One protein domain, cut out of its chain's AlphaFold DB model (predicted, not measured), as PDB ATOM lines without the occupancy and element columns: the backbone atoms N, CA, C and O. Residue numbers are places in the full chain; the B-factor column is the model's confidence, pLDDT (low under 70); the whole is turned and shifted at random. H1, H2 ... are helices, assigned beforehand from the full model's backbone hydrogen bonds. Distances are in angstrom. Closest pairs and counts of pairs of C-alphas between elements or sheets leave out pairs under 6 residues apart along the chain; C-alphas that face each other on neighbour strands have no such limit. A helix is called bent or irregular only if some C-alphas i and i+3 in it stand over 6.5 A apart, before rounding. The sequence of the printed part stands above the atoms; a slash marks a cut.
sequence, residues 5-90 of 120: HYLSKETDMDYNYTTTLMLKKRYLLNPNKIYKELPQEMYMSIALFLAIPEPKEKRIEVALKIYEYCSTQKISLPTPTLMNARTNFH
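What this domain is: This is residues 5 to 90 of the 120 residues of the protein "Ribonuc_red_lgN domain-containing protein" of Candidatus Gracilibacteria bacterium (UniProt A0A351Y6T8). A helical hairpin of H3 and H4 runs along the longest axis, with its turn, residues 51 to 55, towards one end; the other three helices, H1, H2 and H5, gather round the opposite half of the domain. H2 stands near the start of H3, H1 lies by that same start and by the end of H4, and H5 crosses beside H3 and packs on the end of H2. The printed part has 86 residues with five named helices, in the order H1, H2, H3, H4, H5, and no named strand; the class is all helix. The whole is compact, with a radius of gyration of the C-alphas of 12.8 A, and rounded, spanning 37 by 29 by 23 A.

Where its parts are: H1 is residues 10 to 14, beginning at C-alpha 10 (34.450, -20.165, 23.074). H2 is residues 17 to 27, 14.5 A from first to last C-alpha; it is neither bent nor irregular, but only just: C-alphas 24 and 27 are 6.3 A apart. H3 is residues 39 to 50, 16.6 A long, from C-alpha 39 at (35.540, -20.130, 11.800). H4, residues 56 to 71, is the longest helix at 22.9 A; it is irregular, with C-alphas 57 and 60 at 7.5 A. H5 is residues 79 to 84, ending at C-alpha 84 (37.557, -14.100, -1.246).

How they stand to each other: H3 and H4 touch and form a helical hairpin, opposite ways at a steep tilt of 39 degrees; their closest C-alphas are those of Ala 47 and Ala 63, 4.8 A apart. H1 and H3 only just touch, with 3 pairs of C-alphas within 8 A, H3 with residues 39 to 40 alone; the closest are Asp 12 and Pro 39, 7.1 A. H1 is close to H4 but not clearly touching, the C-alphas of Thr 11 and Ser 71 being closest at 7.0 A. H2 is close to H3 but not clearly touching, with the C-alphas of Leu 23 and Pro 39 closest at 7.2 A. H2 and H5 touch, the same way at a steep tilt of 46 degrees, the closest C-alphas being those of Tyr 27 and Met 83, 5.4 A apart. H5 is about perpendicular to H3, at 81 degrees, and close but not clearly touching, with the C-alphas of Ile 46 and Leu 82 closest at 7.1 A. H2 and H4 are apart, as are H1 and H5. In H2, H3 and H5 every O i to N i+4 pair is within hydrogen-bond range; H4 has 10 of 12, and H1 0 of 1 but 2 of 2 O i to N i+3 pairs.

The domain as a whole: The two C-alphas farthest apart are those of Tyr 17 and Glu 57, at 38.1 A. The printed part has no cut. The link from H2 to H3 is long, with 11 residues; those from H1 to H2 and from H3 to H4 are tight, and that from H4 to H5 is short. The mean pLDDT of the printed part is 93.1, and no printed residue is under 70.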
ATOM      1  N   HIS A   5      46.785 -15.527  19.720       89.50
ATOM      2  CA  HIS A   5      46.347 -15.489  21.119       89.50
ATOM      3  C   HIS A   5      44.977 -14.824  21.318       89.50
ATOM      4  O   HIS A   5      44.368 -15.018  22.363       89.50
ATOM      5  N   TYR A   6      44.490 -14.064  20.332       90.56
ATOM      6  CA  TYR A   6      43.189 -13.391  20.383       90.56
ATOM      7  C   TYR A   6      42.047 -14.248  19.829       90.56
ATOM      8  O   TYR A   6      40.895 -13.830  19.888       90.56
ATOM      9  N   LEU A   7      42.342 -15.431  19.276       93.38
ATOM     10  CA  LEU A   7      41.307 -16.329  18.773       93.38
ATOM     11  C   LEU A   7      40.504 -16.915  19.939       93.38
ATOM     12  O   LEU A   7      41.019 -17.706  20.730       93.38
ATOM     13  N   SER A   8      39.223 -16.560  20.009       92.19
ATOM     14  CA  SER A   8      38.295 -17.069  21.015       92.19
ATOM     15  C   SER A   8      37.604 -18.339  20.522       92.19
ATOM     16  O   SER A   8      36.664 -18.285  19.731       92.19
ATOM     17  N   LYS A   9      38.057 -19.501  21.005       90.56
ATOM     18  CA  LYS A   9      37.409 -20.795  20.713       90.56
ATOM     19  C   LYS A   9      36.007 -20.894  21.312       90.56
ATOM     20  O   LYS A   9      35.175 -21.622  20.787       90.56
ATOM     21  N   GLU A  10      35.752 -20.176  22.401       92.06
ATOM     22  CA  GLU A  10      34.450 -20.165  23.074       92.06
ATOM     23  C   GLU A  10      33.369 -19.570  22.170       92.06
ATOM     24  O   GLU A  10      32.261 -20.089  22.124       92.06
ATOM     25  N   THR A  11      33.723 -18.578  21.350       92.50
ATOM     26  CA  THR A  11      32.797 -17.929  20.409       92.50
ATOM     27  C   THR A  11      32.274 -18.883  19.328       92.50
ATOM     28  O   THR A  11      31.187 -18.670  18.804       92.50
ATOM     29  N   ASP A  12      32.985 -19.975  19.015       93.12
ATOM     30  CA  ASP A  12      32.450 -21.007  18.110       93.12
ATOM     31  C   ASP A  12      31.227 -21.729  18.701       93.12
ATOM     32  O   ASP A  12      30.399 -22.247  17.948       93.12
ATOM     33  N   MET A  13      31.094 -21.756  20.031       93.38
ATOM     34  CA  MET A  13      29.990 -22.417  20.734       93.38
ATOM     35  C   MET A  13      28.707 -21.579  20.737       93.38
ATOM     36  O   MET A  13      27.628 -22.129  20.951       93.38
ATOM     37  N   ASP A  14      28.812 -20.281  20.448       93.81
ATOM     38  CA  ASP A  14      27.667 -19.370  20.361       93.81
ATOM     39  C   ASP A  14      26.933 -19.484  19.010       93.81
ATOM     40  O   ASP A  14      25.807 -19.005  18.850       93.81
ATOM     41  N   TYR A  15      27.539 -20.139  18.013       94.56
ATOM     42  CA  TYR A  15      26.940 -20.283  16.691       94.56
ATOM     43  C   TYR A  15      25.819 -21.321  16.671       94.56
ATOM     44  O   TYR A  15      25.996 -22.502  16.978       94.56
ATOM     45  N   ASN A  16      24.653 -20.904  16.179       94.62
ATOM     46  CA  ASN A  16      23.561 -21.831  15.908       94.62
ATOM     47  C   ASN A  16      23.890 -22.792  14.746       94.62
ATOM     48  O   ASN A  16      24.756 -22.539  13.903       94.62
ATOM     49  N   TYR A  17      23.132 -23.889  14.657       94.94
ATOM     50  CA  TYR A  17      23.325 -24.918  13.630       94.94
ATOM     51  C   TYR A  17      23.340 -24.355  12.202       94.94
ATOM     52  O   TYR A  17      24.192 -24.730  11.397       94.94
ATOM     53  N   THR A  18      22.422 -23.439  11.884       94.69
ATOM     54  CA  THR A  18      22.314 -22.841  10.548       94.69
ATOM     55  C   THR A  18      23.566 -22.048  10.181       94.69
ATOM     56  O   THR A  18      24.060 -22.171   9.060       94.69
ATOM     57  N   THR A  19      24.118 -21.285  11.126       93.38
ATOM     58  CA  THR A  19      25.364 -20.531  10.950       93.38
ATOM     59  C   THR A  19      26.516 -21.487  10.686       93.38
ATOM     60  O   THR A  19      27.195 -21.368   9.667       93.38
ATOM     61  N   THR A  20      26.683 -22.502  11.533       93.62
ATOM     62  CA  THR A  20      27.746 -23.505  11.386       93.62
ATOM     63  C   THR A  20      27.630 -24.271  10.066       93.62
ATOM     64  O   THR A  20      28.629 -24.506   9.382       93.62
ATOM     65  N   LEU A  21      26.408 -24.609   9.647       94.44
ATOM     66  CA  LEU A  21      26.142 -25.256   8.366       94.44
ATOM     67  C   LEU A  21      26.513 -24.356   7.183       94.44
ATOM     68  O   LEU A  21      27.106 -24.842   6.220       94.44
ATOM     69  N   MET A  22      26.177 -23.067   7.240       93.62
ATOM     70  CA  MET A  22      26.499 -22.093   6.195       93.62
ATOM     71  C   MET A  22      28.002 -21.846   6.093       93.62
ATOM     72  O   MET A  22      28.547 -21.905   4.990       93.62
ATOM     73  N   LEU A  23      28.673 -21.662   7.234       93.94
ATOM     74  CA  LEU A  23      30.128 -21.552   7.312       93.94
ATOM     75  C   LEU A  23      30.782 -22.757   6.641       93.94
ATOM     76  O   LEU A  23      31.524 -22.594   5.678       93.94
ATOM     77  N   LYS A  24      30.412 -23.973   7.051       92.06
ATOM     78  CA  LYS A  24      30.939 -25.207   6.464       92.06
ATOM     79  C   LYS A  24      30.633 -25.343   4.970       92.06
ATOM     80  O   LYS A  24      31.495 -25.756   4.206       92.06
ATOM     81  N   LYS A  25      29.405 -25.060   4.534       90.88
ATOM     82  CA  LYS A  25      28.998 -25.315   3.144       90.88
ATOM     83  C   LYS A  25      29.539 -24.296   2.149       90.88
ATOM     84  O   LYS A  25      29.702 -24.660   0.988       90.88
ATOM     85  N   ARG A  26      29.718 -23.038   2.557       90.81
ATOM     86  CA  ARG A  26      29.950 -21.932   1.614       90.81
ATOM     87  C   ARG A  26      31.174 -21.086   1.909       90.81
ATOM     88  O   ARG A  26      31.756 -20.572   0.961       90.81
ATOM     89  N   TYR A  27      31.518 -20.891   3.178       94.00
ATOM     90  CA  TYR A  27      32.478 -19.854   3.549       94.00
ATOM     91  C   TYR A  27      33.837 -20.411   3.931       94.00
ATOM     92  O   TYR A  27      34.825 -19.811   3.533       94.00
ATOM     93  N   LEU A  28      33.908 -21.546   4.631       94.06
ATOM     94  CA  LEU A  28      35.182 -22.133   5.026       94.06
ATOM     95  C   LEU A  28      35.957 -22.652   3.808       94.06
ATOM     96  O   LEU A  28      35.423 -23.418   3.002       94.06
ATOM     97  N   LEU A  29      37.236 -22.289   3.709       91.44
ATOM     98  CA  LEU A  29      38.132 -22.769   2.665       91.44
ATOM     99  C   LEU A  29      38.312 -24.284   2.773       91.44
ATOM    100  O   LEU A  29      38.782 -24.829   3.778       91.44
ATOM    101  N   ASN A  30      37.962 -24.965   1.689       88.06
ATOM    102  CA  ASN A  30      37.995 -26.415   1.580       88.06
ATOM    103  C   ASN A  30      38.692 -26.896   0.290       88.06
ATOM    104  O   ASN A  30      38.100 -27.669  -0.476       88.06
ATOM    105  N   PRO A  31      39.945 -26.474   0.015       82.50
ATOM    106  CA  PRO A  31      40.672 -26.922  -1.169       82.50
ATOM    107  C   PRO A  31      40.721 -28.455  -1.205       82.50
ATOM    108  O   PRO A  31      41.035 -29.110  -0.210       82.50
ATOM    109  N   ASN A  32      40.362 -29.038  -2.351       83.94
ATOM    110  CA  ASN A  32      40.234 -30.489  -2.528       83.94
ATOM    111  C   ASN A  32      39.270 -31.166  -1.530       83.94
ATOM    112  O   ASN A  32      39.479 -32.315  -1.152       83.94
ATOM    113  N   LYS A  33      38.204 -30.465  -1.112       82.81
ATOM    114  CA  LYS A  33      37.189 -30.927  -0.142       82.81
ATOM    115  C   LYS A  33      37.725 -31.178   1.273       82.81
ATOM    116  O   LYS A  33      37.030 -31.779   2.090       82.81
ATOM    117  N   ILE A  34      38.927 -30.697   1.582       86.88
ATOM    118  CA  ILE A  34      39.523 -30.781   2.917       86.88
ATOM    119  C   ILE A  34      39.443 -29.398   3.547       86.88
ATOM    120  O   ILE A  34      40.058 -28.464   3.041       86.88
ATOM    121  N   TYR A  35      38.704 -29.267   4.648       84.06
ATOM    122  CA  TYR A  35      38.648 -28.019   5.410       84.06
ATOM    123  C   TYR A  35      40.032 -27.704   5.979       84.06
ATOM    124  O   TYR A  35      40.633 -28.540   6.657       84.06
ATOM    125  N   LYS A  36      40.549 -26.519   5.657       84.00
ATOM    126  CA  LYS A  36      41.883 -26.061   6.078       84.00
ATOM    127  C   LYS A  36      41.836 -24.919   7.089       84.00
ATOM    128  O   LYS A  36      42.890 -24.427   7.469       84.00
ATOM    129  N   GLU A  37      40.643 -24.526   7.515       90.56
ATOM    130  CA  GLU A  37      40.435 -23.425   8.449       90.56
ATOM    131  C   GLU A  37      39.225 -23.666   9.353       90.56
ATOM    132  O   GLU A  37      38.271 -24.363   8.990       90.56
ATOM    133  N   LEU A  38      39.280 -23.047  10.527       92.94
ATOM    134  CA  LEU A  38      38.196 -22.936  11.494       92.94
ATOM    135  C   LEU A  38      37.508 -21.562  11.389       92.94
ATOM    136  O   LEU A  38      38.118 -20.606  10.902       92.94
ATOM    137  N   PRO A  39      36.260 -21.404  11.874       95.12
ATOM    138  CA  PRO A  39      35.540 -20.130  11.800       95.12
ATOM    139  C   PRO A  39      36.294 -18.935  12.396       95.12
ATOM    140  O   PRO A  39      36.310 -17.859  11.801       95.12
ATOM    141  N   GLN A  40      36.969 -19.108  13.534       95.88
ATOM    142  CA  GLN A  40      37.746 -18.022  14.142       95.88
ATOM    143  C   GLN A  40      38.945 -17.615  13.280       95.88
ATOM    144  O   GLN A  40      39.224 -16.427  13.117       95.88
ATOM    145  N   GLU A  41      39.630 -18.590  12.681       94.88
ATOM    146  CA  GLU A  41      40.753 -18.350  11.770       94.88
ATOM    147  C   GLU A  41      40.277 -17.651  10.493       94.88
ATOM    148  O   GLU A  41      40.935 -16.723  10.015       94.88
ATOM    149  N   MET A  42      39.104 -18.046   9.985       95.38
ATOM    150  CA  MET A  42      38.429 -17.410   8.858       95.38
ATOM    151  C   MET A  42      38.187 -15.922   9.143       95.38
ATOM    152  O   MET A  42      38.658 -15.071   8.386       95.38
ATOM    153  N   TYR A  43      37.502 -15.591  10.246       96.75
ATOM    154  CA  TYR A  43      37.203 -14.201  10.605       96.75
ATOM    155  C   TYR A  43      38.462 -13.375  10.863       96.75
ATOM    156  O   TYR A  43      38.553 -12.250  10.376       96.75
ATOM    157  N   MET A  44      39.454 -13.924  11.570       96.69
ATOM    158  CA  MET A  44      40.716 -13.225  11.825       96.69
ATOM    159  C   MET A  44      41.476 -12.940  10.525       96.69
ATOM    160  O   MET A  44      41.971 -11.834  10.324       96.69
ATOM    161  N   SER A  45      41.535 -13.910   9.610       95.38
ATOM    162  CA  SER A  45      42.218 -13.740   8.321       95.38
ATOM    163  C   SER A  45      41.540 -12.678   7.456       95.38
ATOM    164  O   SER A  45      42.219 -11.842   6.862       95.38
ATOM    165  N   ILE A  46      40.202 -12.661   7.429       96.12
ATOM    166  CA  ILE A  46      39.431 -11.616   6.743       96.12
ATOM    167  C   ILE A  46      39.696 -10.250   7.387       96.12
ATOM    168  O   ILE A  46      39.946  -9.278   6.678       96.12
ATOM    169  N   ALA A  47      39.684 -10.166   8.717       96.81
ATOM    170  CA  ALA A  47      39.903  -8.917   9.435       96.81
ATOM    171  C   ALA A  47      41.299  -8.327   9.177       96.81
ATOM    172  O   ALA A  47      41.434  -7.128   8.932       96.81
ATOM    173  N   LEU A  48      42.333  -9.175   9.159       95.81
ATOM    174  CA  LEU A  48      43.691  -8.779   8.785       95.81
ATOM    175  C   LEU A  48      43.763  -8.264   7.348       95.81
ATOM    176  O   LEU A  48      44.438  -7.264   7.105       95.81
ATOM    177  N   PHE A  49      43.076  -8.926   6.413       95.81
ATOM    178  CA  PHE A  49      43.032  -8.493   5.019       95.81
ATOM    179  C   PHE A  49      42.368  -7.122   4.870       95.81
ATOM    180  O   PHE A  49      42.917  -6.228   4.231       95.81
ATOM    181  N   LEU A  50      41.210  -6.928   5.504       95.75
ATOM    182  CA  LEU A  50      40.480  -5.661   5.451       95.75
ATOM    183  C   LEU A  50      41.263  -4.503   6.086       95.75
ATOM    184  O   LEU A  50      41.111  -3.367   5.653       95.75
ATOM    185  N   ALA A  51      42.132  -4.784   7.060       96.56
ATOM    186  CA  ALA A  51      42.977  -3.782   7.701       96.56
ATOM    187  C   ALA A  51      44.269  -3.450   6.922       96.56
ATOM    188  O   ALA A  51      45.012  -2.567   7.344       96.56
ATOM    189  N   ILE A  52      44.580  -4.116   5.799       94.88
ATOM    190  CA  ILE A  52      45.795  -3.838   4.999       94.88
ATOM    191  C   ILE A  52      45.980  -2.341   4.669       94.88
ATOM    192  O   ILE A  52      47.111  -1.866   4.820       94.88
ATOM    193  N   PRO A  53      44.933  -1.589   4.261       95.81
ATOM    194  CA  PRO A  53      45.061  -0.167   3.932       95.81
ATOM    195  C   PRO A  53      45.408   0.732   5.128       95.81
ATOM    196  O   PRO A  53      45.823   1.870   4.927       95.81
ATOM    197  N   GLU A  54      45.253   0.245   6.362       97.12
ATOM    198  CA  GLU A  54      45.470   1.038   7.574       97.12
ATOM    199  C   GLU A  54      46.964   1.308   7.853       97.12
ATOM    200  O   GLU A  54      47.834   0.474   7.527       97.12
ATOM    201  N   PRO A  55      47.285   2.434   8.532       97.06
ATOM    202  CA  PRO A  55      48.632   2.730   9.018       97.06
ATOM    203  C   PRO A  55      49.189   1.588   9.870       97.06
ATOM    204  O   PRO A  55      48.463   0.962  10.646       97.06
ATOM    205  N   LYS A  56      50.493   1.316   9.755       94.25
ATOM    206  CA  LYS A  56      51.135   0.147  10.381       94.25
ATOM    207  C   LYS A  56      50.943   0.120  11.901       94.25
ATOM    208  O   LYS A  56      50.795  -0.957  12.471       94.25
ATOM    209  N   GLU A  57      50.910   1.289  12.526       95.25
ATOM    210  CA  GLU A  57      50.777   1.490  13.969       95.25
ATOM    211  C   GLU A  57      49.377   1.112  14.475       95.25
ATOM    212  O   GLU A  57      49.246   0.642  15.600       95.25
ATOM    213  N   LYS A  58      48.342   1.271  13.636       95.50
ATOM    214  CA  LYS A  58      46.933   0.994  13.974       95.50
ATOM    215  C   LYS A  58      46.386  -0.282  13.341       95.50
ATOM    216  O   LYS A  58      45.350  -0.783  13.762       95.50
ATOM    217  N   ARG A  59      47.072  -0.839  12.341       95.81
ATOM    218  CA  ARG A  59      46.600  -1.979  11.542       95.81
ATOM    219  C   ARG A  59      46.136  -3.164  12.383       95.81
ATOM    220  O   ARG A  59      45.073  -3.718  12.123       95.81
ATOM    221  N   ILE A  60      46.929  -3.560  13.379       95.88
ATOM    222  CA  ILE A  60      46.580  -4.695  14.243       95.88
ATOM    223  C   ILE A  60      45.390  -4.351  15.140       95.88
ATOM    224  O   ILE A  60      44.493  -5.172  15.275       95.88
ATOM    225  N   GLU A  61      45.340  -3.141  15.697       95.88
ATOM    226  CA  GLU A  61      44.207  -2.677  16.508       95.88
ATOM    227  C   GLU A  61      42.895  -2.711  15.707       95.88
ATOM    228  O   GLU A  61      41.900  -3.282  16.155       95.88
ATOM    229  N   VAL A  62      42.910  -2.178  14.480       97.19
ATOM    230  CA  VAL A  62      41.745  -2.180  13.585       97.19
ATOM    231  C   VAL A  62      41.346  -3.606  13.202       97.19
ATOM    232  O   VAL A  62      40.163  -3.938  13.267       97.19
ATOM    233  N   ALA A  63      42.306  -4.473  12.865       97.31
ATOM    234  CA  ALA A  63      42.023  -5.874  12.549       97.31
ATOM    235  C   ALA A  63      41.372  -6.607  13.732       97.31
ATOM    236  O   ALA A  63      40.376  -7.304  13.548       97.31
ATOM    237  N   LEU A  64      41.881  -6.426  14.953       96.81
ATOM    238  CA  LEU A  64      41.302  -7.050  16.146       96.81
ATOM    239  C   LEU A  64      39.875  -6.555  16.404       96.81
ATOM    240  O   LEU A  64      39.001  -7.359  16.722       96.81
ATOM    241  N   LYS A  65      39.618  -5.262  16.183       97.06
ATOM    242  CA  LYS A  65      38.275  -4.688  16.283       97.06
ATOM    243  C   LYS A  65      37.327  -5.310  15.255       97.06
ATOM    244  O   LYS A  65      36.251  -5.771  15.621       97.06
ATOM    245  N   ILE A  66      37.727  -5.377  13.983       97.31
ATOM    246  CA  ILE A  66      36.927  -6.022  12.926       97.31
ATOM    247  C   ILE A  66      36.641  -7.484  13.289       97.31
ATOM    248  O   ILE A  66      35.494  -7.918  13.182       97.31
ATOM    249  N   TYR A  67      37.659  -8.223  13.743       97.50
ATOM    250  CA  TYR A  67      37.518  -9.608  14.180       97.50
ATOM    251  C   TYR A  67      36.468  -9.741  15.283       97.50
ATOM    252  O   TYR A  67      35.547 -10.530  15.111       97.50
ATOM    253  N   GLU A  68      36.554  -8.945  16.354       96.19
ATOM    254  CA  GLU A  68      35.604  -8.998  17.469       96.19
ATOM    255  C   GLU A  68      34.161  -8.792  16.992       96.19
ATOM    256  O   GLU A  68      33.280  -9.592  17.311       96.19
ATOM    257  N   TYR A  69      33.897  -7.750  16.197       97.06
ATOM    258  CA  TYR A  69      32.538  -7.472  15.721       97.06
ATOM    259  C   TYR A  69      32.006  -8.553  14.775       97.06
ATOM    260  O   TYR A  69      30.810  -8.850  14.808       97.06
ATOM    261  N   CYS A  70      32.862  -9.144  13.938       96.38
ATOM    262  CA  CYS A  70      32.441 -10.176  12.992       96.38
ATOM    263  C   CYS A  70      32.256 -11.541  13.671       96.38
ATOM    264  O   CYS A  70      31.240 -12.197  13.446       96.38
ATOM    265  N   SER A  71      33.204 -11.967  14.514       95.62
ATOM    266  CA  SER A  71      33.152 -13.268  15.192       95.62
ATOM    267  C   SER A  71      32.013 -13.333  16.206       95.62
ATOM    268  O   SER A  71      31.336 -14.348  16.292       95.62
ATOM    269  N   THR A  72      31.709 -12.228  16.893       95.31
ATOM    270  CA  THR A  72      30.551 -12.140  17.806       95.31
ATOM    271  C   THR A  72      29.223 -11.848  17.096       95.31
ATOM    272  O   THR A  72      28.230 -11.532  17.744       95.31
ATOM    273  N   GLN A  73      29.186 -11.936  15.760       92.56
ATOM    274  CA  GLN A  73      27.994 -11.738  14.922       92.56
ATOM    275  C   GLN A  73      27.304 -10.366  15.079       92.56
ATOM    276  O   GLN A  73      26.153 -10.201  14.677       92.56
ATOM    277  N   LYS A  74      28.005  -9.353  15.609       95.19
ATOM    278  CA  LYS A  74      27.511  -7.965  15.700       95.19
ATOM    279  C   LYS A  74      27.465  -7.290  14.325       95.19
ATOM    280  O   LYS A  74      26.646  -6.403  14.101       95.19
ATOM    281  N   ILE A  75      28.356  -7.692  13.416       95.88
ATOM    282  CA  ILE A  75      28.420  -7.229  12.026       95.88
ATOM    283  C   ILE A  75      28.503  -8.445  11.104       95.88
ATOM    284  O   ILE A  75      29.304  -9.351  11.324       95.88
ATOM    285  N   SER A  76      27.695  -8.444  10.043       93.31
ATOM    286  CA  SER A  76      27.770  -9.442   8.975       93.31
ATOM    287  C   SER A  76      28.514  -8.874   7.771       93.31
ATOM    288  O   SER A  76      28.285  -7.730   7.372       93.31
ATOM    289  N   LEU A  77      29.401  -9.677   7.188       94.50
ATOM    290  CA  LEU A  77      30.129  -9.320   5.975       94.50
ATOM    291  C   LEU A  77      29.420  -9.879   4.733       94.50
ATOM    292  O   LEU A  77      28.847 -10.972   4.793       94.50
ATOM    293  N   PRO A  78      29.496  -9.189   3.581       93.69
ATOM    294  CA  PRO A  78      28.974  -9.717   2.328       93.69
ATOM    295  C   PRO A  78      29.632 -11.047   1.938       93.69
ATOM    296  O   PRO A  78      30.832 -11.248   2.140       93.69
ATOM    297  N   THR A  79      28.865 -11.922   1.283       92.38
ATOM    298  CA  THR A  79      29.333 -13.203   0.721       92.38
ATOM    299  C   THR A  79      30.676 -13.119  -0.021       92.38
ATOM    300  O   THR A  79      31.562 -13.896   0.335       92.38
ATOM    301  N   PRO A  80      30.903 -12.202  -0.987       92.56
ATOM    302  CA  PRO A  80      32.199 -12.119  -1.672       92.56
ATOM    303  C   PRO A  80      33.353 -11.796  -0.715       92.56
ATOM    304  O   PRO A  80      34.440 -12.343  -0.856       92.56
ATOM    305  N   THR A  81      33.126 -10.979   0.316       94.50
ATOM    306  CA  THR A  81      34.148 -10.692   1.331       94.50
ATOM    307  C   THR A  81      34.465 -11.929   2.172       94.50
ATOM    308  O   THR A  81      35.635 -12.260   2.360       94.50
ATOM    309  N   LEU A  82      33.433 -12.656   2.618       93.94
ATOM    310  CA  LEU A  82      33.587 -13.903   3.373       93.94
ATOM    311  C   LEU A  82      34.250 -15.021   2.566       93.94
ATOM    312  O   LEU A  82      34.859 -15.899   3.164       93.94
ATOM    313  N   MET A  83      34.142 -15.026   1.239       91.50
ATOM    314  CA  MET A  83      34.738 -16.069   0.398       91.50
ATOM    315  C   MET A  83      36.155 -15.716  -0.060       91.50
ATOM    316  O   MET A  83      37.026 -16.581  -0.049       91.50
ATOM    317  N   ASN A  84      36.402 -14.454  -0.421       92.38
ATOM    318  CA  ASN A  84      37.557 -14.100  -1.246       92.38
ATOM    319  C   ASN A  84      38.673 -13.366  -0.494       92.38
ATOM    320  O   ASN A  84      39.830 -13.491  -0.885       92.38
ATOM    321  N   ALA A  85      38.377 -12.661   0.607       93.44
ATOM    322  CA  ALA A  85      39.342 -11.767   1.265       93.44
ATOM    323  C   ALA A  85      40.654 -12.442   1.704       93.44
ATOM    324  O   ALA A  85      41.683 -11.791   1.767       93.44
ATOM    325  N   ARG A  86      40.656 -13.745   1.985       91.38
ATOM    326  CA  ARG A  86      41.863 -14.491   2.402       91.38
ATOM    327  C   ARG A  86      42.389 -15.454   1.333       91.38
ATOM    328  O   ARG A  86      43.125 -16.385   1.644       91.38
ATOM    329  N   THR A  87      41.966 -15.270   0.086       90.25
ATOM    330  CA  THR A  87      42.375 -16.099  -1.053       90.25
ATOM    331  C   THR A  87      43.234 -15.288  -2.015       90.25
ATOM    332  O   THR A  87      43.272 -14.067  -1.939       90.25
ATOM    333  N   ASN A  88      43.877 -15.955  -2.976       86.31
ATOM    334  CA  ASN A  88      44.632 -15.273  -4.033       86.31
ATOM    335  C   ASN A  88      43.734 -14.483  -5.011       86.31
ATOM    336  O   ASN A  88      44.244 -13.781  -5.884       86.31
ATOM    337  N   PHE A  89      42.410 -14.620  -4.899       79.50
ATOM    338  CA  PHE A  89      41.426 -13.916  -5.708       79.50
ATOM    339  C   PHE A  89      40.777 -12.812  -4.868       79.50
ATOM    340  O   PHE A  89      40.044 -13.096  -3.931       79.50
ATOM    341  N   HIS A  90      41.039 -11.546  -5.193       78.00
ATOM    342  CA  HIS A  90      40.738 -10.416  -4.302       78.00
ATOM    343  C   HIS A  90      39.466  -9.627  -4.672       78.00
ATOM    344  O   HIS A  90      39.332  -8.461  -4.301       78.00
TER     345      HIS A  90